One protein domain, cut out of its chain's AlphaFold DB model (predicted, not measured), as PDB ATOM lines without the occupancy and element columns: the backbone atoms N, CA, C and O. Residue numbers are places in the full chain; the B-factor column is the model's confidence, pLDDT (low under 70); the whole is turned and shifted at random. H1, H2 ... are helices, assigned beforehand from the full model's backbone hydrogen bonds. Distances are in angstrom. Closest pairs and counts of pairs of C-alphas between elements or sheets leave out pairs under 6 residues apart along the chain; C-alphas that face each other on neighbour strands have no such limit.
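Overview. This is residues 136 to 306 of the 306 residues of an uncharacterized protein of Monoraphidium neglectum (UniProt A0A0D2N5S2). A very long helix, H5, has a second long helix, H1, side by side with it and running the same way, and H4 crosses both near their first residues; the short helices H2 and H3 pack on H1, and the last turns of H5, residues 292 to 304, stick out far past the rest. The long link after H1 folds back to H2, and residues 233 to 240, of which 233 belongs to H4, stick out at the far end of H4, where the long link to H5 begins. The printed part has 171 residues with five named helices, in the order H1, H2, H3, H4, H5, and no named strand; the class is all helix. It is extended, with a radius of gyration of the C-alphas of 26.6 A, and is a rod spanning 102 by 38 by 21 A.

Along the chain. H5, residues 247 to 304, is the longest helix and measures 85.7 A from C-alpha 247 at (27.389, -41.830, -40.444) to C-alpha 304 at (75.707, 18.968, -4.124). H1, residues 136 to 172, measures 53.5 A and begins with C-alpha 136 at (35.942, -47.631, -37.703). H4, residues 206 to 233, measures 40.6 A. H2, residues 191 to 197, measures 9.9 A, and H3, residues 200 to 203, measures 5.0 A.

Arrangement. H1 is the hub and touches the four other helices. H1 and H5 touch at a shallow tilt of 18 degrees, the same way, with 40 pairs of C-alphas within 8 A; the closest C-alphas are those of Ala 165 and Ala 276, 4.7 A apart. H4 touches H5 with residues 219 to 227 alone, at a steep tilt of 57 degrees, opposite ways; the closest C-alphas, of His 224 and Ala 250, are 5.1 A apart. H4 touches H1 with residues 212 to 216 alone, at a steep tilt of 67 degrees, only just short of about perpendicular; the closest C-alphas, of Leu 145 and Leu 213, are 6.7 A apart. H2 touches H1 at a steep tilt of 51 degrees, opposite ways, with the C-alphas of Lys 153 and Leu 195 closest at 6.8 A. H3 touches H1, with the C-alphas of Cys 149 and Glu 201 closest at 6.2 A. H2 and H4 are apart, and so are H3 and H5. Every O i to N i+4 pair is within hydrogen-bond range in H1, H2, H4 and H5; H3 is too short for such a pair.

Size, cuts and confidence. The C-alphas farthest apart, of Gly 237 and Arg 306, are 102.7 A from each other. Without the stretches that stand free, 148 residues span 73 by 32 by 21 A. The printed part has no cut and ends at residue 306, the chain's last. The links H1 to H2, 18 residues, and H4 to H5, 13 residues, are long. The mean pLDDT of the printed part is 80.9, and it is under 70 in residues 174 to 188, 235 to 245 and 287 to 306 of the model.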
ATOM      1  N   ALA A 136      35.820 -48.955 -37.100       89.38
ATOM      2  CA  ALA A 136      35.942 -47.631 -37.703       89.38
ATOM      3  C   ALA A 136      35.263 -46.557 -36.837       89.38
ATOM      4  O   ALA A 136      35.861 -45.520 -36.560       89.38
ATOM      5  N   GLU A 137      34.061 -46.831 -36.324       90.50
ATOM      6  CA  GLU A 137      33.371 -45.946 -35.381       90.50
ATOM      7  C   GLU A 137      34.166 -45.736 -34.090       90.50
ATOM      8  O   GLU A 137      34.289 -44.599 -33.626       90.50
ATOM      9  N   ALA A 138      34.722 -46.804 -33.513       91.06
ATOM     10  CA  ALA A 138      35.545 -46.710 -32.314       91.06
ATOM     11  C   ALA A 138      36.788 -45.837 -32.559       91.06
ATOM     12  O   ALA A 138      37.103 -44.978 -31.735       91.06
ATOM     13  N   ALA A 139      37.442 -45.989 -33.716       92.81
ATOM     14  CA  ALA A 139      38.573 -45.157 -34.115       92.81
ATOM     15  C   ALA A 139      38.171 -43.681 -34.281       92.81
ATOM     16  O   ALA A 139      38.823 -42.798 -33.720       92.81
ATOM     17  N   CYS A 140      37.066 -43.396 -34.978       92.88
ATOM     18  CA  CYS A 140      36.552 -42.032 -35.119       92.88
ATOM     19  C   CYS A 140      36.212 -41.405 -33.761       92.88
ATOM     20  O   CYS A 140      36.564 -40.259 -33.485       92.88
ATOM     21  N   THR A 141      35.569 -42.172 -32.885       93.31
ATOM     22  CA  THR A 141      35.185 -41.730 -31.543       93.31
ATOM     23  C   THR A 141      36.409 -41.443 -30.670       93.31
ATOM     24  O   THR A 141      36.424 -40.437 -29.959       93.31
ATOM     25  N   ALA A 142      37.457 -42.266 -30.756       94.31
ATOM     26  CA  ALA A 142      38.719 -42.039 -30.051       94.31
ATOM     27  C   ALA A 142      39.401 -40.741 -30.510       94.31
ATOM     28  O   ALA A 142      39.796 -39.925 -29.677       94.31
ATOM     29  N   VAL A 143      39.458 -40.491 -31.823       95.56
ATOM     30  CA  VAL A 143      39.987 -39.227 -32.368       95.56
ATOM     31  C   VAL A 143      39.170 -38.032 -31.870       95.56
ATOM     32  O   VAL A 143      39.736 -37.042 -31.413       95.56
ATOM     33  N   MET A 144      37.838 -38.124 -31.888       96.19
ATOM     34  CA  MET A 144      36.971 -37.049 -31.395       96.19
ATOM     35  C   MET A 144      37.126 -36.793 -29.896       96.19
ATOM     36  O   MET A 144      37.047 -35.639 -29.465       96.19
ATOM     37  N   LEU A 145      37.356 -37.840 -29.101       95.81
ATOM     38  CA  LEU A 145      37.652 -37.716 -27.677       95.81
ATOM     39  C   LEU A 145      38.991 -37.008 -27.453       95.81
ATOM     40  O   LEU A 145      39.047 -36.067 -26.661       95.81
ATOM     41  N   SER A 146      40.041 -37.412 -28.168       95.31
ATOM     42  CA  SER A 146      41.354 -36.777 -28.047       95.31
ATOM     43  C   SER A 146      41.300 -35.306 -28.478       95.31
ATOM     44  O   SER A 146      41.797 -34.427 -27.773       95.31
ATOM     45  N   ASN A 147      40.557 -34.992 -29.546       95.50
ATOM     46  CA  ASN A 147      40.277 -33.615 -29.959       95.50
ATOM     47  C   ASN A 147      39.533 -32.820 -28.878       95.50
ATOM     48  O   ASN A 147      39.896 -31.679 -28.600       95.50
ATOM     49  N   ALA A 148      38.508 -33.396 -28.243       95.62
ATOM     50  CA  ALA A 148      37.785 -32.738 -27.154       95.62
ATOM     51  C   ALA A 148      38.701 -32.471 -25.945       95.62
ATOM     52  O   ALA A 148      38.656 -31.387 -25.356       95.62
ATOM     53  N   CYS A 149      39.577 -33.423 -25.615       94.75
ATOM     54  CA  CYS A 149      40.609 -33.255 -24.595       94.75
ATOM     55  C   CYS A 149      41.585 -32.133 -24.966       94.75
ATOM     56  O   CYS A 149      41.900 -31.292 -24.126       94.75
ATOM     57  N   LEU A 150      42.031 -32.069 -26.222       94.25
ATOM     58  CA  LEU A 150      42.917 -31.012 -26.706       94.25
ATOM     59  C   LEU A 150      42.248 -29.635 -26.640       94.25
ATOM     60  O   LEU A 150      42.860 -28.690 -26.149       94.25
ATOM     61  N   VAL A 151      40.983 -29.524 -27.058       95.19
ATOM     62  CA  VAL A 151      40.177 -28.301 -26.911       95.19
ATOM     63  C   VAL A 151      40.139 -27.857 -25.450       95.19
ATOM     64  O   VAL A 151      40.388 -26.687 -25.159       95.19
ATOM     65  N   HIS A 152      39.891 -28.783 -24.518       94.06
ATOM     66  CA  HIS A 152      39.902 -28.480 -23.088       94.06
ATOM     67  C   HIS A 152      41.273 -27.969 -22.621       94.06
ATOM     68  O   HIS A 152      41.347 -26.902 -22.005       94.06
ATOM     69  N   LYS A 153      42.354 -28.690 -22.953       93.44
ATOM     70  CA  LYS A 153      43.731 -28.315 -22.598       93.44
ATOM     71  C   LYS A 153      44.091 -26.925 -23.126       93.44
ATOM     72  O   LYS A 153      44.586 -26.096 -22.367       93.44
ATOM     73  N   LEU A 154      43.806 -26.643 -24.401       94.12
ATOM     74  CA  LEU A 154      44.099 -25.354 -25.037       94.12
ATOM     75  C   LEU A 154      43.293 -24.213 -24.413       94.12
ATOM     76  O   LEU A 154      43.855 -23.171 -24.078       94.12
ATOM     77  N   ALA A 155      41.989 -24.410 -24.204       93.69
ATOM     78  CA  ALA A 155      41.139 -23.405 -23.575       93.69
ATOM     79  C   ALA A 155      41.585 -23.109 -22.135       93.69
ATOM     80  O   ALA A 155      41.569 -21.958 -21.699       93.69
ATOM     81  N   HIS A 156      42.002 -24.137 -21.393       93.19
ATOM     82  CA  HIS A 156      42.537 -23.967 -20.048       93.19
ATOM     83  C   HIS A 156      43.888 -23.240 -20.055       93.19
ATOM     84  O   HIS A 156      44.056 -22.281 -19.305       93.19
ATOM     85  N   ALA A 157      44.815 -23.630 -20.934       90.75
ATOM     86  CA  ALA A 157      46.106 -22.963 -21.084       90.75
ATOM     87  C   ALA A 157      45.945 -21.477 -21.452       90.75
ATOM     88  O   ALA A 157      46.594 -20.627 -20.850       90.75
ATOM     89  N   SER A 158      45.033 -21.152 -22.376       91.19
ATOM     90  CA  SER A 158      44.703 -19.767 -22.743       91.19
ATOM     91  C   SER A 158      44.246 -18.950 -21.527       91.19
ATOM     92  O   SER A 158      44.814 -17.892 -21.256       91.19
ATOM     93  N   ARG A 159      43.298 -19.468 -20.730       90.94
ATOM     94  CA  ARG A 159      42.834 -18.795 -19.503       90.94
ATOM     95  C   ARG A 159      43.946 -18.614 -18.475       90.94
ATOM     96  O   ARG A 159      44.050 -17.551 -17.873       90.94
ATOM     97  N   LEU A 160      44.783 -19.634 -18.276       89.25
ATOM     98  CA  LEU A 160      45.894 -19.557 -17.330       89.25
ATOM     99  C   LEU A 160      46.908 -18.483 -17.749       89.25
ATOM    100  O   LEU A 160      47.362 -17.716 -16.905       89.25
ATOM    101  N   LEU A 161      47.217 -18.375 -19.044       86.25
ATOM    102  CA  LEU A 161      48.093 -17.327 -19.582       86.25
ATOM    103  C   LEU A 161      47.508 -15.928 -19.388       86.25
ATOM    104  O   LEU A 161      48.235 -15.008 -19.009       86.25
ATOM    105  N   GLN A 162      46.207 -15.765 -19.636       87.62
ATOM    106  CA  GLN A 162      45.506 -14.500 -19.415       87.62
ATOM    107  C   GLN A 162      45.566 -14.091 -17.943       87.62
ATOM    108  O   GLN A 162      46.010 -12.984 -17.639       87.62
ATOM    109  N   LEU A 163      45.234 -15.016 -17.037       87.38
ATOM    110  CA  LEU A 163      45.315 -14.797 -15.594       87.38
ATOM    111  C   LEU A 163      46.742 -14.445 -15.159       87.38
ATOM    112  O   LEU A 163      46.950 -13.509 -14.394       87.38
ATOM    113  N   HIS A 164      47.742 -15.161 -15.674       82.12
ATOM    114  CA  HIS A 164      49.147 -14.896 -15.369       82.12
ATOM    115  C   HIS A 164      49.575 -13.493 -15.810       82.12
ATOM    116  O   HIS A 164      50.288 -12.797 -15.085       82.12
ATOM    117  N   ALA A 165      49.126 -13.050 -16.987       81.31
ATOM    118  CA  ALA A 165      49.386 -11.701 -17.479       81.31
ATOM    119  C   ALA A 165      48.691 -10.632 -16.619       81.31
ATOM    120  O   ALA A 165      49.302  -9.614 -16.300       81.31
ATOM    121  N   GLU A 166      47.441 -10.861 -16.215       85.56
ATOM    122  CA  GLU A 166      46.688  -9.952 -15.344       85.56
ATOM    123  C   GLU A 166      47.308  -9.831 -13.952       85.56
ATOM    124  O   GLU A 166      47.526  -8.716 -13.481       85.56
ATOM    125  N   LEU A 167      47.673 -10.954 -13.325       83.38
ATOM    126  CA  LEU A 167      48.348 -10.965 -12.027       83.38
ATOM    127  C   LEU A 167      49.674 -10.203 -12.081       83.38
ATOM    128  O   LEU A 167      49.963  -9.419 -11.179       83.38
ATOM    129  N   ARG A 168      50.458 -10.371 -13.157       79.06
ATOM    130  CA  ARG A 168      51.695  -9.600 -13.356       79.06
ATOM    131  C   ARG A 168      51.423  -8.098 -13.439       79.06
ATOM    132  O   ARG A 168      52.091  -7.333 -12.747       79.06
ATOM    133  N   ARG A 169      50.431  -7.674 -14.232       79.38
ATOM    134  CA  ARG A 169      50.054  -6.252 -14.335       79.38
ATOM    135  C   ARG A 169      49.582  -5.687 -12.998       79.38
ATOM    136  O   ARG A 169      50.004  -4.600 -12.628       79.38
ATOM    137  N   ALA A 170      48.737  -6.414 -12.271       81.38
ATOM    138  CA  ALA A 170      48.151  -5.937 -11.020       81.38
ATOM    139  C   ALA A 170      49.164  -5.864  -9.867       81.38
ATOM    140  O   ALA A 170      49.127  -4.930  -9.068       81.38
ATOM    141  N   LEU A 171      50.064  -6.846  -9.763       77.50
ATOM    142  CA  LEU A 171      51.008  -6.935  -8.648       77.50
ATOM    143  C   LEU A 171      52.276  -6.109  -8.861       77.50
ATOM    144  O   LEU A 171      52.835  -5.649  -7.868       77.50
ATOM    145  N   PHE A 172      52.712  -5.924 -10.113       74.00
ATOM    146  CA  PHE A 172      54.011  -5.325 -10.447       74.00
ATOM    147  C   PHE A 172      53.934  -4.124 -11.410       74.00
ATOM    148  O   PHE A 172      54.965  -3.523 -11.691       74.00
ATOM    149  N   GLY A 173      52.748  -3.758 -11.912       71.00
ATOM    150  CA  GLY A 173      52.550  -2.592 -12.784       71.00
ATOM    151  C   GLY A 173      52.643  -1.235 -12.072       71.00
ATOM    152  O   GLY A 173      52.936  -1.149 -10.882       71.00
ATOM    153  N   ALA A 174      52.378  -0.148 -12.801       62.50
ATOM    154  CA  ALA A 174      52.431   1.210 -12.255       62.50
ATOM    155  C   ALA A 174      51.429   1.381 -11.090       62.50
ATOM    156  O   ALA A 174      50.218   1.317 -11.294       62.50
ATOM    157  N   GLY A 175      51.942   1.561  -9.865       61.81
ATOM    158  CA  GLY A 175      51.151   1.568  -8.620       61.81
ATOM    159  C   GLY A 175      51.185   0.255  -7.816       61.81
ATOM    160  O   GLY A 175      50.401   0.084  -6.883       61.81
ATOM    161  N   ALA A 176      52.077  -0.670  -8.176       60.97
ATOM    162  CA  ALA A 176      52.276  -1.965  -7.535       60.97
ATOM    163  C   ALA A 176      52.447  -1.908  -6.010       60.97
ATOM    164  O   ALA A 176      53.173  -1.079  -5.463       60.97
ATOM    165  N   ARG A 177      51.834  -2.882  -5.324       56.09
ATOM    166  CA  ARG A 177      52.026  -3.127  -3.882       56.09
ATOM    167  C   ARG A 177      53.309  -3.906  -3.572       56.09
ATOM    168  O   ARG A 177      53.745  -3.915  -2.426       56.09
ATOM    169  N   MET A 178      53.885  -4.578  -4.570       57.97
ATOM    170  CA  MET A 178      55.082  -5.412  -4.444       57.97
ATOM    171  C   MET A 178      56.243  -4.798  -5.231       57.97
ATOM    172  O   MET A 178      56.071  -4.365  -6.367       57.97
ATOM    173  N   GLY A 179      57.436  -4.760  -4.633       58.00
ATOM    174  CA  GLY A 179      58.629  -4.215  -5.282       58.00
ATOM    175  C   GLY A 179      59.140  -5.093  -6.431       58.00
ATOM    176  O   GLY A 179      59.078  -6.321  -6.362       58.00
ATOM    177  N   ALA A 180      59.719  -4.462  -7.455       55.44
ATOM    178  CA  ALA A 180      60.254  -5.118  -8.654       55.44
ATOM    179  C   ALA A 180      61.312  -6.214  -8.388       55.44
ATOM    180  O   ALA A 180      61.477  -7.118  -9.200       55.44
ATOM    181  N   LEU A 181      61.984  -6.181  -7.231       52.91
ATOM    182  CA  LEU A 181      62.948  -7.200  -6.780       52.91
ATOM    183  C   LEU A 181      62.320  -8.583  -6.519       52.91
ATOM    184  O   LEU A 181      63.047  -9.567  -6.432       52.91
ATOM    185  N   MET A 182      60.990  -8.660  -6.390       55.84
ATOM    186  CA  MET A 182      60.237  -9.910  -6.218       55.84
ATOM    187  C   MET A 182      59.576 -10.386  -7.514       55.84
ATOM    188  O   MET A 182      58.811 -11.350  -7.477       55.84
ATOM    189  N   LEU A 183      59.820  -9.720  -8.653       60.69
ATOM    190  CA  LEU A 183      59.319 -10.207  -9.932       60.69
ATOM    191  C   LEU A 183      60.006 -11.554 -10.199       60.69
ATOM    192  O   LEU A 183      61.234 -11.574 -10.317       60.69
ATOM    193  N   PRO A 184      59.266 -12.678 -10.266       57.41
ATOM    194  CA  PRO A 184      59.882 -13.964 -10.548       57.41
ATOM    195  C   PRO A 184      60.660 -13.823 -11.850       57.41
ATOM    196  O   PRO A 184      60.087 -13.404 -12.864       57.41
ATOM    197  N   THR A 185      61.960 -14.113 -11.801       51.34
ATOM    198  CA  THR A 185      62.846 -14.097 -12.964       51.34
ATOM    199  C   THR A 185      62.170 -14.813 -14.125       51.34
ATOM    200  O   THR A 185      61.450 -15.791 -13.931       51.34
ATOM    201  N   ALA A 186      62.363 -14.257 -15.320       55.31
ATOM    202  CA  ALA A 186      61.677 -14.555 -16.568       55.31
ATOM    203  C   ALA A 186      61.739 -16.036 -16.991       55.31
ATOM    204  O   ALA A 186      62.407 -16.393 -17.955       55.31
ATOM    205  N   VAL A 187      61.013 -16.913 -16.301       60.84
ATOM    206  CA  VAL A 187      60.698 -18.235 -16.829       60.84
ATOM    207  C   VAL A 187      59.677 -17.994 -17.927       60.84
ATOM    208  O   VAL A 187      58.524 -17.627 -17.664       60.84
ATOM    209  N   GLU A 188      60.131 -18.113 -19.171       63.91
ATOM    210  CA  GLU A 188      59.240 -18.128 -20.317       63.91
ATOM    211  C   GLU A 188      58.209 -19.237 -20.117       63.91
ATOM    212  O   GLU A 188      58.539 -20.384 -19.808       63.91
ATOM    213  N   VAL A 189      56.933 -18.878 -20.251       71.25
ATOM    214  CA  VAL A 189      55.857 -19.857 -20.148       71.25
ATOM    215  C   VAL A 189      55.872 -20.687 -21.426       71.25
ATOM    216  O   VAL A 189      55.357 -20.259 -22.456       71.25
ATOM    217  N   ASP A 190      56.486 -21.868 -21.365       78.81
ATOM    218  CA  ASP A 190      56.485 -22.835 -22.462       78.81
ATOM    219  C   ASP A 190      55.165 -23.617 -22.465       78.81
ATOM    220  O   ASP A 190      54.999 -24.657 -21.815       78.81
ATOM    221  N   VAL A 191      54.200 -23.089 -23.216       81.44
ATOM    222  CA  VAL A 191      52.869 -23.684 -23.355       81.44
ATOM    223  C   VAL A 191      52.936 -25.046 -24.043       81.44
ATOM    224  O   VAL A 191      52.190 -25.952 -23.682       81.44
ATOM    225  N   LEU A 192      53.861 -25.241 -24.986       81.75
ATOM    226  CA  LEU A 192      54.031 -26.527 -25.662       81.75
ATOM    227  C   LEU A 192      54.535 -27.591 -24.690       81.75
ATOM    228  O   LEU A 192      54.127 -28.747 -24.769       81.75
ATOM    229  N   ARG A 193      55.423 -27.235 -23.759       85.50
ATOM    230  CA  ARG A 193      55.846 -28.141 -22.685       85.50
ATOM    231  C   ARG A 193      54.705 -28.438 -21.716       85.50
ATOM    232  O   ARG A 193      54.527 -29.607 -21.385       85.50
ATOM    233  N   LEU A 194      53.906 -27.443 -21.327       86.44
ATOM    234  CA  LEU A 194      52.715 -27.662 -20.495       86.44
ATOM    235  C   LEU A 194      51.738 -28.642 -21.162       86.44
ATOM    236  O   LEU A 194      51.341 -29.625 -20.544       86.44
ATOM    237  N   LEU A 195      51.389 -28.413 -22.431       86.75
ATOM    238  CA  LEU A 195      50.453 -29.264 -23.172       86.75
ATOM    239  C   LEU A 195      50.980 -30.694 -23.366       86.75
ATOM    240  O   LEU A 195      50.186 -31.634 -23.334       86.75
ATOM    241  N   ARG A 196      52.299 -30.858 -23.546       86.69
ATOM    242  CA  ARG A 196      52.956 -32.172 -23.665       86.69
ATOM    243  C   ARG A 196      52.982 -32.943 -22.348       86.69
ATOM    244  O   ARG A 196      52.777 -34.148 -22.365       86.69
ATOM    245  N   LEU A 197      53.261 -32.269 -21.232       89.31
ATOM    246  CA  LEU A 197      53.366 -32.911 -19.916       89.31
ATOM    247  C   LEU A 197      52.002 -33.144 -19.260       89.31
ATOM    248  O   LEU A 197      51.873 -34.016 -18.405       89.31
ATOM    249  N   TRP A 198      50.985 -32.369 -19.636       90.44
ATOM    250  CA  TRP A 198      49.654 -32.510 -19.071       90.44
ATOM    251  C   TRP A 198      48.894 -33.661 -19.730       90.44
ATOM    252  O   TRP A 198      48.217 -33.480 -20.747       90.44
ATOM    253  N   ASP A 199      48.945 -34.841 -19.117       88.56
ATOM    254  CA  ASP A 199      48.144 -35.994 -19.529       88.56
ATOM    255  C   ASP A 199      46.689 -35.915 -19.028       88.56
ATOM    256  O   ASP A 199      46.238 -36.685 -18.185       88.56
ATOM    257  N   TYR A 200      45.938 -34.940 -19.548       90.69
ATOM    258  CA  TYR A 200      44.509 -34.822 -19.235       90.69
ATOM    259  C   TYR A 200      43.733 -36.082 -19.643       90.69
ATOM    260  O   TYR A 200      42.879 -36.543 -18.895       90.69
ATOM    261  N   GLU A 201      44.044 -36.649 -20.812       89.69
ATOM    262  CA  GLU A 201      43.293 -37.776 -21.366       89.69
ATOM    263  C   GLU A 201      43.459 -39.047 -20.525       89.69
ATOM    264  O   GLU A 201      42.471 -39.748 -20.297       89.69
ATOM    265  N   GLY A 202      44.668 -39.324 -20.027       90.12
ATOM    266  CA  GLY A 202      44.926 -40.413 -19.085       90.12
ATOM    267  C   GLY A 202      44.391 -40.142 -17.677       90.12
ATOM    268  O   GLY A 202      44.020 -41.083 -16.981       90.12
ATOM    269  N   SER A 203      44.280 -38.872 -17.268       92.62
ATOM    270  CA  SER A 203      43.735 -38.497 -15.953       92.62
ATOM    271  C   SER A 203      42.203 -38.529 -15.853       92.62
ATOM    272  O   SER A 203      41.673 -38.465 -14.746       92.62
ATOM    273  N   LEU A 204      41.489 -38.619 -16.984       92.75
ATOM    274  CA  LEU A 204      40.023 -38.652 -17.015       92.75
ATOM    275  C   LEU A 204      39.479 -39.906 -16.325       92.75
ATOM    276  O   LEU A 204      39.760 -41.028 -16.756       92.75
ATOM    277  N   GLY A 205      38.606 -39.710 -15.336       93.94
ATOM    278  CA  GLY A 205      37.854 -40.811 -14.738       93.94
ATOM    279  C   GLY A 205      36.826 -41.407 -15.708       93.94
ATOM    280  O   GLY A 205      36.360 -40.742 -16.637       93.94
ATOM    281  N   ASP A 206      36.392 -42.648 -15.463       93.38
ATOM    282  CA  ASP A 206      35.453 -43.362 -16.349       93.38
ATOM    283  C   ASP A 206      34.141 -42.603 -16.580       93.38
ATOM    284  O   ASP A 206      33.627 -42.545 -17.698       93.38
ATOM    285  N   ARG A 207      33.606 -41.968 -15.528       94.06
ATOM    286  CA  ARG A 207      32.369 -41.174 -15.611       94.06
ATOM    287  C   ARG A 207      32.533 -39.942 -16.496       94.06
ATOM    288  O   ARG A 207      31.639 -39.632 -17.277       94.06
ATOM    289  N   GLU A 208      33.663 -39.251 -16.387       93.62
ATOM    290  CA  GLU A 208      33.956 -38.052 -17.178       93.62
ATOM    291  C   GLU A 208      34.177 -38.423 -18.642       93.62
ATOM    292  O   GLU A 208      33.580 -37.819 -19.536       93.62
ATOM    293  N   ARG A 209      34.952 -39.487 -18.887       94.69
ATOM    294  CA  ARG A 209      35.139 -40.060 -20.220       94.69
ATOM    295  C   ARG A 209      33.796 -40.432 -20.847       94.69
ATOM    296  O   ARG A 209      33.512 -40.014 -21.968       94.69
ATOM    297  N   ALA A 210      32.941 -41.153 -20.122       92.88
ATOM    298  CA  ALA A 210      31.610 -41.530 -20.593       92.88
ATOM    299  C   ALA A 210      30.716 -40.309 -20.870       92.88
ATOM    300  O   ALA A 210      29.971 -40.307 -21.852       92.88
ATOM    301  N   ALA A 211      30.806 -39.253 -20.057       94.75
ATOM    302  CA  ALA A 211      30.057 -38.019 -20.271       94.75
ATOM    303  C   ALA A 211      30.484 -37.297 -21.561       94.75
ATOM    304  O   ALA A 211      29.617 -36.888 -22.342       94.75
ATOM    305  N   ILE A 212      31.795 -37.190 -21.818       95.06
ATOM    306  CA  ILE A 212      32.337 -36.589 -23.048       95.06
ATOM    307  C   ILE A 212      31.921 -37.421 -24.263       95.06
ATOM    308  O   ILE A 212      31.362 -36.879 -25.214       95.06
ATOM    309  N   LEU A 213      32.119 -38.741 -24.213       94.44
ATOM    310  CA  LEU A 213      31.728 -39.652 -25.289       94.44
ATOM    311  C   LEU A 213      30.224 -39.587 -25.582       94.44
ATOM    312  O   LEU A 213      29.823 -39.489 -26.740       94.44
ATOM    313  N   GLY A 214      29.383 -39.557 -24.547       93.00
ATOM    314  CA  GLY A 214      27.940 -39.399 -24.701       93.00
ATOM    315  C   GLY A 214      27.550 -38.052 -25.319       93.00
ATOM    316  O   GLY A 214      26.626 -37.993 -26.128       93.00
ATOM    317  N   ALA A 215      28.250 -36.966 -24.976       95.12
ATOM    318  CA  ALA A 215      28.038 -35.660 -25.602       95.12
ATOM    319  C   ALA A 215      28.436 -35.663 -27.084       95.12
ATOM    320  O   ALA A 215      27.657 -35.209 -27.921       95.12
ATOM    321  N   LEU A 216      29.595 -36.237 -27.410       94.94
ATOM    322  CA  LEU A 216      30.073 -36.396 -28.783       94.94
ATOM    323  C   LEU A 216      29.105 -37.232 -29.624       94.94
ATOM    324  O   LEU A 216      28.746 -36.830 -30.727       94.94
ATOM    325  N   GLN A 217      28.609 -38.346 -29.086       92.94
ATOM    326  CA  GLN A 217      27.636 -39.186 -29.779       92.94
ATOM    327  C   GLN A 217      26.320 -38.445 -30.040       92.94
ATOM    328  O   GLN A 217      25.789 -38.510 -31.149       92.94
ATOM    329  N   ARG A 218      25.801 -37.694 -29.056       93.69
ATOM    330  CA  ARG A 218      24.612 -36.848 -29.258       93.69
ATOM    331  C   ARG A 218      24.832 -35.823 -30.365       93.69
ATOM    332  O   ARG A 218      23.925 -35.597 -31.164       93.69
ATOM    333  N   GLU A 219      26.024 -35.246 -30.434       94.06
ATOM    334  CA  GLU A 219      26.376 -34.268 -31.460       94.06
ATOM    335  C   GLU A 219      26.446 -34.898 -32.857       94.06
ATOM    336  O   GLU A 219      25.884 -34.355 -33.808       94.06
ATOM    337  N   VAL A 220      27.027 -36.095 -32.979       94.56
ATOM    338  CA  VAL A 220      27.043 -36.864 -34.235       94.56
ATOM    339  C   VAL A 220      25.622 -37.203 -34.686       94.56
ATOM    340  O   VAL A 220      25.272 -36.964 -35.841       94.56
ATOM    341  N   VAL A 221      24.767 -37.684 -33.778       92.25
ATOM    342  CA  VAL A 221      23.352 -37.970 -34.074       92.25
ATOM    343  C   VAL A 221      22.615 -36.701 -34.508       92.25
ATOM    344  O   VAL A 221      21.828 -36.732 -35.457       92.25
ATOM    345  N   ARG A 222      22.878 -35.565 -33.854       93.50
ATOM    346  CA  ARG A 222      22.295 -34.266 -34.213       93.50
ATOM    347  C   ARG A 222      22.677 -33.869 -35.639       93.50
ATOM    348  O   ARG A 222      21.790 -33.530 -36.421       93.50
ATOM    349  N   VAL A 223      23.963 -33.940 -35.984       92.12
ATOM    350  CA  VAL A 223      24.470 -33.616 -37.327       92.12
ATOM    351  C   VAL A 223      23.908 -34.575 -38.373       92.12
ATOM    352  O   VAL A 223      23.418 -34.130 -39.407       92.12
ATOM    353  N   HIS A 224      23.888 -35.876 -38.089       91.06
ATOM    354  CA  HIS A 224      23.311 -36.875 -38.987       91.06
ATOM    355  C   HIS A 224      21.832 -36.587 -39.289       91.06
ATOM    356  O   HIS A 224      21.423 -36.569 -40.448       91.06
ATOM    357  N   ARG A 225      21.027 -36.259 -38.269       89.19
ATOM    358  CA  ARG A 225      19.620 -35.865 -38.466       89.19
ATOM    359  C   ARG A 225      19.479 -34.583 -39.286       89.19
ATOM    360  O   ARG A 225      18.543 -34.476 -40.075       89.19
ATOM    361  N   GLN A 226      20.372 -33.611 -39.110       89.50
ATOM    362  CA  GLN A 226      20.374 -32.390 -39.924       89.50
ATOM    363  C   GLN A 226      20.680 -32.692 -41.394       89.50
ATOM    364  O   GLN A 226      19.967 -32.201 -42.265       89.50
ATOM    365  N   LEU A 227      21.670 -33.544 -41.664       87.44
ATOM    366  CA  LEU A 227      21.995 -34.003 -43.018       87.44
ATOM    367  C   LEU A 227      20.824 -34.772 -43.646       87.44
ATOM    368  O   LEU A 227      20.470 -34.525 -44.799       87.44
ATOM    369  N   ALA A 228      20.172 -35.653 -42.885       84.81
ATOM    370  CA  ALA A 228      18.999 -36.394 -43.346       84.81
ATOM    371  C   ALA A 228      17.826 -35.467 -43.722       84.81
ATOM    372  O   ALA A 228      17.179 -35.677 -44.744       84.81
ATOM    373  N   ARG A 229      17.578 -34.407 -42.941       85.00
ATOM    374  CA  ARG A 229      16.554 -33.394 -43.254       85.00
ATOM    375  C   ARG A 229      16.914 -32.570 -44.489       85.00
ATOM    376  O   ARG A 229      16.106 -32.478 -45.405       85.00
ATOM    377  N   ALA A 230      18.141 -32.054 -44.555       83.75
ATOM    378  CA  ALA A 230      18.604 -31.254 -45.689       83.75
ATOM    379  C   ALA A 230      18.576 -32.042 -47.011       83.75
ATOM    380  O   ALA A 230      18.235 -31.505 -48.061       83.75
ATOM    381  N   THR A 231      18.896 -33.339 -46.968       80.06
ATOM    382  CA  THR A 231      18.814 -34.221 -48.145       80.06
ATOM    383  C   THR A 231      17.382 -34.552 -48.552       80.06
ATOM    384  O   THR A 231      17.140 -34.717 -49.742       80.06
ATOM    385  N   ALA A 232      16.435 -34.612 -47.612       77.88
ATOM    386  CA  ALA A 232      15.017 -34.812 -47.917       77.88
ATOM    387  C   ALA A 232      14.363 -33.577 -48.570       77.88
ATOM    388  O   ALA A 232      13.428 -33.721 -49.354       77.88
ATOM    389  N   GLU A 233      14.855 -32.371 -48.269       77.75
ATOM    390  CA  GLU A 233      14.374 -31.113 -48.863       77.75
ATOM    391  C   GLU A 233      14.852 -30.915 -50.316       77.75
ATOM    392  O   GLU A 233      14.229 -30.196 -51.101       77.75
ATOM    393  N   LEU A 234      15.937 -31.588 -50.711       71.69
ATOM    394  CA  LEU A 234      16.445 -31.608 -52.080       71.69
ATOM    395  C   LEU A 234      15.660 -32.664 -52.890       71.69
ATOM    396  O   LEU A 234      15.650 -33.836 -52.534       71.69
ATOM    397  N   LYS A 235      14.972 -32.234 -53.964       62.56
ATOM    398  CA  LYS A 235      14.029 -33.012 -54.810       62.56
ATOM    399  C   LYS A 235      14.342 -34.523 -54.962       62.56
ATOM    400  O   LYS A 235      15.501 -34.894 -55.158       62.56
ATOM    401  N   PRO A 236      13.309 -35.392 -55.044       55.38
ATOM    402  CA  PRO A 236      13.472 -36.839 -55.153       55.38
ATOM    403  C   PRO A 236      13.958 -37.207 -56.559       55.38
ATOM    404  O   PRO A 236      13.180 -37.382 -57.493       55.38
ATOM    405  N   GLY A 237      15.273 -37.278 -56.725       55.38
ATOM    406  CA  GLY A 237      15.902 -37.568 -58.005       55.38
ATOM    407  C   GLY A 237      17.364 -37.942 -57.832       55.38
ATOM    408  O   GLY A 237      18.245 -37.193 -58.237       55.38
ATOM    409  N   GLY A 238      17.632 -39.105 -57.238       48.16
ATOM    410  CA  GLY A 238      18.928 -39.761 -57.399       48.16
ATOM    411  C   GLY A 238      19.438 -40.491 -56.164       48.16
ATOM    412  O   GLY A 238      19.751 -39.883 -55.143       48.16
ATOM    413  N   GLY A 239      19.680 -41.795 -56.318       50.56
ATOM    414  CA  GLY A 239      20.385 -42.652 -55.357       50.56
ATOM    415  C   GLY A 239      21.833 -42.242 -55.029       50.56
ATOM    416  O   GLY A 239      22.535 -43.006 -54.381       50.56
ATOM    417  N   ARG A 240      22.290 -41.051 -55.445       48.75
ATOM    418  CA  ARG A 240      23.578 -40.446 -55.058       48.75
ATOM    419  C   ARG A 240      23.539 -39.764 -53.681       48.75
ATOM    420  O   ARG A 240      24.594 -39.536 -53.103       48.75
ATOM    421  N   LEU A 241      22.353 -39.452 -53.146       54.78
ATOM    422  CA  LEU A 241      22.201 -38.732 -51.870       54.78
ATOM    423  C   LEU A 241      22.296 -39.637 -50.626       54.78
ATOM    424  O   LEU A 241      22.464 -39.132 -49.521       54.78
ATOM    425  N   THR A 242      22.246 -40.964 -50.778       58.16
ATOM    426  CA  THR A 242      22.373 -41.917 -49.656       58.16
ATOM    427  C   THR A 242      23.766 -41.892 -49.026       58.16
ATOM    428  O   THR A 242      23.891 -42.036 -47.812       58.16
ATOM    429  N   ALA A 243      24.810 -41.621 -49.817       59.22
ATOM    430  CA  ALA A 243      26.169 -41.426 -49.313       59.22
ATOM    431  C   ALA A 243      26.299 -40.164 -48.435       59.22
ATOM    432  O   ALA A 243      27.083 -40.156 -47.493       59.22
ATOM    433  N   LEU A 244      25.498 -39.119 -48.691       56.75
ATOM    434  CA  LEU A 244      25.465 -37.894 -47.873       56.75
ATOM    435  C   LEU A 244      24.726 -38.084 -46.540       56.75
ATOM    436  O   LEU A 244      24.903 -37.286 -45.622       56.75
ATOM    437  N   GLN A 245      23.921 -39.143 -46.429       59.28
ATOM    438  CA  GLN A 245      23.262 -39.561 -45.194       59.28
ATOM    439  C   GLN A 245      24.106 -40.568 -44.402       59.28
ATOM    440  O   GLN A 245      23.617 -41.117 -43.423       59.28
ATOM    441  N   SER A 246      25.351 -40.862 -44.795       78.56
ATOM    442  CA  SER A 246      26.161 -41.829 -44.052       78.56
ATOM    443  C   SER A 246      26.594 -41.276 -42.690       78.56
ATOM    444  O   SER A 246      26.745 -40.068 -42.480       78.56
ATOM    445  N   TRP A 247      26.813 -42.183 -41.739       87.81
ATOM    446  CA  TRP A 247      27.389 -41.830 -40.444       87.81
ATOM    447  C   TRP A 247      28.806 -41.263 -40.585       87.81
ATOM    448  O   TRP A 247      29.162 -40.353 -39.841       87.81
ATOM    449  N   ASP A 248      29.570 -41.705 -41.587       87.94
ATOM    450  CA  ASP A 248      30.935 -41.228 -41.848       87.94
ATOM    451  C   ASP A 248      30.976 -39.724 -42.142       87.94
ATOM    452  O   ASP A 248      31.855 -39.007 -41.654       87.94
ATOM    453  N   VAL A 249      29.991 -39.214 -42.890       89.25
ATOM    454  CA  VAL A 249      29.869 -37.775 -43.163       89.25
ATOM    455  C   VAL A 249      29.559 -37.014 -41.875       89.25
ATOM    456  O   VAL A 249      30.156 -35.965 -41.632       89.25
ATOM    457  N   ALA A 250      28.677 -37.538 -41.019       91.44
ATOM    458  CA  ALA A 250      28.361 -36.906 -39.740       91.44
ATOM    459  C   ALA A 250      29.583 -36.856 -38.804       91.44
ATOM    460  O   ALA A 250      29.888 -35.790 -38.267       91.44
ATOM    461  N   TYR A 251      30.325 -37.961 -38.674       93.06
ATOM    462  CA  TYR A 251      31.591 -38.006 -37.934       93.06
ATOM    463  C   TYR A 251      32.596 -36.980 -38.473       93.06
ATOM    464  O   TYR A 251      33.144 -36.183 -37.708       93.06
ATOM    465  N   SER A 252      32.770 -36.927 -39.796       92.50
ATOM    466  CA  SER A 252      33.687 -35.989 -40.455       92.50
ATOM    467  C   SER A 252      33.313 -34.527 -40.196       92.50
ATOM    468  O   SER A 252      34.180 -33.705 -39.911       92.50
ATOM    469  N   GLN A 253      32.022 -34.185 -40.245       93.38
ATOM    470  CA  GLN A 253      31.537 -32.828 -39.965       93.38
ATOM    471  C   GLN A 253      31.803 -32.404 -38.516       93.38
ATOM    472  O   GLN A 253      32.235 -31.273 -38.279       93.38
ATOM    473  N   VAL A 254      31.599 -33.301 -37.544       95.38
ATOM    474  CA  VAL A 254      31.905 -32.994 -36.139       95.38
ATOM    475  C   VAL A 254      33.413 -32.830 -35.933       95.38
ATOM    476  O   VAL A 254      33.833 -31.861 -35.300       95.38
ATOM    477  N   MET A 255      34.239 -33.702 -36.516       95.12
ATOM    478  CA  MET A 255      35.700 -33.557 -36.462       95.12
ATOM    479  C   MET A 255      36.177 -32.247 -37.098       95.12
ATOM    480  O   MET A 255      37.026 -31.568 -36.528       95.12
ATOM    481  N   LEU A 256      35.605 -31.836 -38.233       95.38
ATOM    482  CA  LEU A 256      35.914 -30.548 -38.864       95.38
ATOM    483  C   LEU A 256      35.547 -29.364 -37.959       95.38
ATOM    484  O   LEU A 256      36.302 -28.395 -37.876       95.38
ATOM    485  N   ALA A 257      34.412 -29.431 -37.259       94.88
ATOM    486  CA  ALA A 257      34.027 -28.410 -36.288       94.88
ATOM    487  C   ALA A 257      35.001 -28.350 -35.095       94.88
ATOM    488  O   ALA A 257      35.414 -27.259 -34.686       94.88
ATOM    489  N   GLN A 258      35.431 -29.507 -34.577       96.50
ATOM    490  CA  GLN A 258      36.472 -29.578 -33.549       96.50
ATOM    491  C   GLN A 258      37.792 -28.992 -34.053       96.50
ATOM    492  O   GLN A 258      38.390 -28.180 -33.354       96.50
ATOM    493  N   GLN A 259      38.210 -29.320 -35.277       95.69
ATOM    494  CA  GLN A 259      39.448 -28.810 -35.862       95.69
ATOM    495  C   GLN A 259      39.439 -27.283 -35.974       95.69
ATOM    496  O   GLN A 259      40.408 -26.639 -35.586       95.69
ATOM    497  N   ARG A 260      38.329 -26.687 -36.431       96.56
ATOM    498  CA  ARG A 260      38.171 -25.221 -36.465       96.56
ATOM    499  C   ARG A 260      38.314 -24.604 -35.074       96.56
ATOM    500  O   ARG A 260      39.005 -23.604 -34.917       96.56
ATOM    501  N   THR A 261      37.700 -25.230 -34.070       96.12
ATOM    502  CA  THR A 261      37.784 -24.787 -32.669       96.12
ATOM    503  C   THR A 261      39.216 -24.887 -32.139       96.12
ATOM    504  O   THR A 261      39.707 -23.960 -31.501       96.12
ATOM    505  N   ILE A 262      39.914 -25.986 -32.434       96.38
ATOM    506  CA  ILE A 262      41.321 -26.193 -32.069       96.38
ATOM    507  C   ILE A 262      42.193 -25.102 -32.696       96.38
ATOM    508  O   ILE A 262      42.977 -24.485 -31.983       96.38
ATOM    509  N   THR A 263      42.028 -24.814 -33.989       96.06
ATOM    510  CA  THR A 263      42.777 -23.752 -34.679       96.06
ATOM    511  C   THR A 263      42.566 -22.389 -34.018       96.06
ATOM    512  O   THR A 263      43.541 -21.729 -33.669       96.06
ATOM    513  N   GLN A 264      41.314 -22.007 -33.747       95.81
ATOM    514  CA  GLN A 264      40.995 -20.749 -33.057       95.81
ATOM    515  C   GLN A 264      41.614 -20.675 -31.653       95.81
ATOM    516  O   GLN A 264      42.099 -19.627 -31.224       95.81
ATOM    517  N   LEU A 265      41.619 -21.788 -30.916       94.62
ATOM    518  CA  LEU A 265      42.222 -21.839 -29.589       94.62
ATOM    519  C   LEU A 265      43.748 -21.767 -29.638       94.62
ATOM    520  O   LEU A 265      44.331 -21.112 -28.780       94.62
ATOM    521  N   ILE A 266      44.395 -22.382 -30.631       93.12
ATOM    522  CA  ILE A 266      45.843 -22.246 -30.846       93.12
ATOM    523  C   ILE A 266      46.198 -20.777 -31.095       93.12
ATOM    524  O   ILE A 266      47.113 -20.253 -30.460       93.12
ATOM    525  N   GLU A 267      45.449 -20.088 -31.956       93.12
ATOM    526  CA  GLU A 267      45.637 -18.653 -32.209       93.12
ATOM    527  C   GLU A 267      45.465 -17.823 -30.927       93.12
ATOM    528  O   GLU A 267      46.312 -16.984 -30.611       93.12
ATOM    529  N   SER A 268      44.425 -18.105 -30.135       91.94
ATOM    530  CA  SER A 268      44.177 -17.441 -28.847       91.94
ATOM    531  C   SER A 268      45.285 -17.690 -27.815       91.94
ATOM    532  O   SER A 268      45.707 -16.767 -27.107       91.94
ATOM    533  N   VAL A 269      45.790 -18.923 -27.727       91.56
ATOM    534  CA  VAL A 269      46.917 -19.292 -26.859       91.56
ATOM    535  C   VAL A 269      48.171 -18.526 -27.266       91.56
ATOM    536  O   VAL A 269      48.786 -17.891 -26.411       91.56
ATOM    537  N   ASN A 270      48.505 -18.509 -28.558       90.00
ATOM    538  CA  ASN A 270      49.670 -17.789 -29.076       90.00
ATOM    539  C   ASN A 270      49.568 -16.282 -28.796       90.00
ATOM    540  O   ASN A 270      50.525 -15.668 -28.324       90.00
ATOM    541  N   ALA A 271      48.392 -15.686 -29.018       89.12
ATOM    542  CA  ALA A 271      48.148 -14.277 -28.718       89.12
ATOM    543  C   ALA A 271      48.294 -13.971 -27.217       89.12
ATOM    544  O   ALA A 271      48.926 -12.978 -26.841       89.12
ATOM    545  N   SER A 272      47.755 -14.838 -26.354       87.06
ATOM    546  CA  SER A 272      47.829 -14.693 -24.894       87.06
ATOM    547  C   SER A 272      49.257 -14.871 -24.374       87.06
ATOM    548  O   SER A 272      49.694 -14.113 -23.509       87.06
ATOM    549  N   GLN A 273      50.019 -15.812 -24.938       86.75
ATOM    550  CA  GLN A 273      51.433 -16.016 -24.623       86.75
ATOM    551  C   GLN A 273      52.269 -14.792 -25.010       86.75
ATOM    552  O   GLN A 273      53.009 -14.274 -24.174       86.75
ATOM    553  N   ALA A 274      52.096 -14.270 -26.229       85.44
ATOM    554  CA  ALA A 274      52.786 -13.062 -26.676       85.44
ATOM    555  C   ALA A 274      52.433 -11.846 -25.800       85.44
ATOM    556  O   ALA A 274      53.300 -11.050 -25.444       85.44
ATOM    557  N   ALA A 275      51.164 -11.699 -25.401       83.19
ATOM    558  CA  ALA A 275      50.746 -10.649 -24.472       83.19
ATOM    559  C   ALA A 275      51.381 -10.808 -23.076       83.19
ATOM    560  O   ALA A 275      51.833  -9.819 -22.495       83.19
ATOM    561  N   ALA A 276      51.455 -12.034 -22.549       79.56
ATOM    562  CA  ALA A 276      52.081 -12.328 -21.261       79.56
ATOM    563  C   ALA A 276      53.602 -12.085 -21.270       79.56
ATOM    564  O   ALA A 276      54.147 -11.605 -20.273       79.56
ATOM    565  N   GLN A 277      54.276 -12.385 -22.387       82.06
ATOM    566  CA  GLN A 277      55.701 -12.109 -22.596       82.06
ATOM    567  C   GLN A 277      55.979 -10.608 -22.704       82.06
ATOM    568  O   GLN A 277      56.845 -10.114 -21.989       82.06
ATOM    569  N   ARG A 278      55.201  -9.869 -23.511       82.12
ATOM    570  CA  ARG A 278      55.305  -8.400 -23.602       82.12
ATOM    571  C   ARG A 278      55.137  -7.737 -22.242       82.12
ATOM    572  O   ARG A 278      56.013  -7.006 -21.810       82.12
ATOM    573  N   THR A 279      54.080  -8.110 -21.518       78.25
ATOM    574  CA  THR A 279      53.837  -7.618 -20.153       78.25
ATOM    575  C   THR A 279      55.053  -7.854 -19.250       78.25
ATOM    576  O   THR A 279      55.443  -6.970 -18.500       78.25
ATOM    577  N   ALA A 280      55.668  -9.039 -19.302       76.44
ATOM    578  CA  ALA A 280      56.848  -9.327 -18.490       76.44
ATOM    579  C   ALA A 280      58.067  -8.488 -18.901       76.44
ATOM    580  O   ALA A 280      58.789  -8.010 -18.030       76.44
ATOM    581  N   HIS A 281      58.282  -8.304 -20.205       79.62
ATOM    582  CA  HIS A 281      59.375  -7.494 -20.731       79.62
ATOM    583  C   HIS A 281      59.230  -6.017 -20.339       79.62
ATOM    584  O   HIS A 281      60.177  -5.440 -19.812       79.62
ATOM    585  N   ASP A 282      58.036  -5.441 -20.500       79.88
ATOM    586  CA  ASP A 282      57.750  -4.043 -20.151       79.88
ATOM    587  C   ASP A 282      57.958  -3.785 -18.651       79.88
ATOM    588  O   ASP A 282      58.544  -2.775 -18.261       79.88
ATOM    589  N   LEU A 283      57.537  -4.726 -17.797       74.69
ATOM    590  CA  LEU A 283      57.742  -4.647 -16.347       74.69
ATOM    591  C   LEU A 283      59.226  -4.711 -15.960       74.69
ATOM    592  O   LEU A 283      59.660  -3.972 -15.078       74.69
ATOM    593  N   LEU A 284      60.013  -5.569 -16.618       74.00
ATOM    594  CA  LEU A 284      61.462  -5.656 -16.399       74.00
ATOM    595  C   LEU A 284      62.188  -4.390 -16.874       74.00
ATOM    596  O   LEU A 284      63.067  -3.891 -16.172       74.00
ATOM    597  N   ALA A 285      61.808  -3.852 -18.036       75.88
ATOM    598  CA  ALA A 285      62.374  -2.619 -18.575       75.88
ATOM    599  C   ALA A 285      62.057  -1.408 -17.680       75.88
ATOM    600  O   ALA A 285      62.956  -0.630 -17.363       75.88
ATOM    601  N   GLY A 286      60.809  -1.286 -17.209       72.38
ATOM    602  CA  GLY A 286      60.405  -0.244 -16.260       72.38
ATOM    603  C   GLY A 286      61.161  -0.334 -14.932       72.38
ATOM    604  O   GLY A 286      61.695   0.663 -14.454       72.38
ATOM    605  N   ALA A 287      61.310  -1.542 -14.382       67.62
ATOM    606  CA  ALA A 287      62.084  -1.763 -13.162       67.62
ATOM    607  C   ALA A 287      63.565  -1.370 -13.304       67.62
ATOM    608  O   ALA A 287      64.143  -0.803 -12.374       67.62
ATOM    609  N   ALA A 288      64.183  -1.659 -14.454       67.00
ATOM    610  CA  ALA A 288      65.564  -1.274 -14.737       67.00
ATOM    611  C   ALA A 288      65.721   0.253 -14.862       67.00
ATOM    612  O   ALA A 288      66.661   0.818 -14.304       67.00
ATOM    613  N   ALA A 289      64.777   0.928 -15.528       68.69
ATOM    614  CA  ALA A 289      64.765   2.386 -15.643       68.69
ATOM    615  C   ALA A 289      64.592   3.077 -14.275       68.69
ATOM    616  O   ALA A 289      65.334   4.007 -13.955       68.69
ATOM    617  N   ASP A 290      63.685   2.577 -13.429       67.25
ATOM    618  CA  ASP A 290      63.463   3.094 -12.071       67.25
ATOM    619  C   ASP A 290      64.674   2.898 -11.147       67.25
ATOM    620  O   ASP A 290      64.901   3.691 -10.227       67.25
ATOM    621  N   ALA A 291      65.438   1.819 -11.344       64.69
ATOM    622  CA  ALA A 291      66.671   1.565 -10.608       64.69
ATOM    623  C   ALA A 291      67.793   2.522 -11.046       64.69
ATOM    624  O   ALA A 291      68.461   3.104 -10.189       64.69
ATOM    625  N   GLN A 292      67.943   2.737 -12.357       67.25
ATOM    626  CA  GLN A 292      68.930   3.660 -12.919       67.25
ATOM    627  C   GLN A 292      68.656   5.108 -12.486       67.25
ATOM    628  O   GLN A 292      69.550   5.775 -11.973       67.25
ATOM    629  N   GLY A 293      67.403   5.571 -12.571       69.56
ATOM    630  CA  GLY A 293      67.026   6.920 -12.136       69.56
ATOM    631  C   GLY A 293      67.270   7.168 -10.642       69.56
ATOM    632  O   GLY A 293      67.686   8.259 -10.250       69.56
ATOM    633  N   ARG A 294      67.081   6.148  -9.790       65.81
ATOM    634  CA  ARG A 294      67.422   6.228  -8.358       65.81
ATOM    635  C   ARG A 294      68.930   6.309  -8.112       65.81
ATOM    636  O   ARG A 294      69.344   7.061  -7.232       65.81
ATOM    637  N   GLN A 295      69.743   5.572  -8.870       66.56
ATOM    638  CA  GLN A 295      71.204   5.671  -8.786       66.56
ATOM    639  C   GLN A 295      71.713   7.039  -9.251       66.56
ATOM    640  O   GLN A 295      72.545   7.641  -8.571       66.56
ATOM    641  N   ASP A 296      71.173   7.565 -10.351       69.19
ATOM    642  CA  ASP A 296      71.567   8.868 -10.892       69.19
ATOM    643  C   ASP A 296      71.183  10.017  -9.941       69.19
ATOM    644  O   ASP A 296      71.983  10.925  -9.703       69.19
ATOM    645  N   ALA A 297      70.006   9.948  -9.304       68.12
ATOM    646  CA  ALA A 297      69.587  10.913  -8.285       68.12
ATOM    647  C   ALA A 297      70.464  10.865  -7.017       68.12
ATOM    648  O   ALA A 297      70.819  11.912  -6.473       68.12
ATOM    649  N   ALA A 298      70.865   9.670  -6.566       68.50
ATOM    650  CA  ALA A 298      71.778   9.513  -5.431       68.50
ATOM    651  C   ALA A 298      73.187  10.063  -5.736       68.50
ATOM    652  O   ALA A 298      73.804  10.719  -4.895       68.50
ATOM    653  N   MET A 299      73.681   9.856  -6.962       64.06
ATOM    654  CA  MET A 299      74.962  10.400  -7.432       64.06
ATOM    655  C   MET A 299      74.933  11.928  -7.589       64.06
ATOM    656  O   MET A 299      75.938  12.591  -7.319       64.06
ATOM    657  N   ALA A 300      73.794  12.502  -7.991       66.69
ATOM    658  CA  ALA A 300      73.605  13.949  -8.072       66.69
ATOM    659  C   ALA A 300      73.530  14.608  -6.683       66.69
ATOM    660  O   ALA A 300      74.151  15.651  -6.476       66.69
ATOM    661  N   GLY A 301      72.847  13.984  -5.715       63.78
ATOM    662  CA  GLY A 301      72.792  14.461  -4.327       63.78
ATOM    663  C   GLY A 301      74.172  14.519  -3.664       63.78
ATOM    664  O   GLY A 301      74.549  15.545  -3.105       63.78
ATOM    665  N   HIS A 302      74.996  13.482  -3.843       58.47
ATOM    666  CA  HIS A 302      76.369  13.462  -3.321       58.47
ATOM    667  C   HIS A 302      77.321  14.491  -3.962       58.47
ATOM    668  O   HIS A 302      78.376  14.773  -3.392       58.47
ATOM    669  N   ARG A 303      76.986  15.051  -5.133       55.88
ATOM    670  CA  ARG A 303      77.748  16.143  -5.766       55.88
ATOM    671  C   ARG A 303      77.370  17.533  -5.261       55.88
ATOM    672  O   ARG A 303      78.166  18.442  -5.443       55.88
ATOM    673  N   LEU A 304      76.182  17.698  -4.685       54.34
ATOM    674  CA  LEU A 304      75.707  18.968  -4.124       54.34
ATOM    675  C   LEU A 304      76.108  19.150  -2.649       54.34
ATOM    676  O   LEU A 304      76.081  20.269  -2.152       54.34
ATOM    677  N   GLU A 305      76.497  18.071  -1.963       52.41
ATOM    678  CA  GLU A 305      76.948  18.077  -0.558       52.41
ATOM    679  C   GLU A 305      78.483  18.153  -0.379       52.41
ATOM    680  O   GLU A 305      78.975  18.042   0.744       52.41
ATOM    681  N   ARG A 306      79.255  18.337  -1.460       46.03
ATOM    682  CA  ARG A 306      80.706  18.618  -1.429       46.03
ATOM    683  C   ARG A 306      80.994  20.011  -1.962       46.03
ATOM    684  O   ARG A 306      81.926  20.640  -1.416       46.03
TER     685      ARG A 306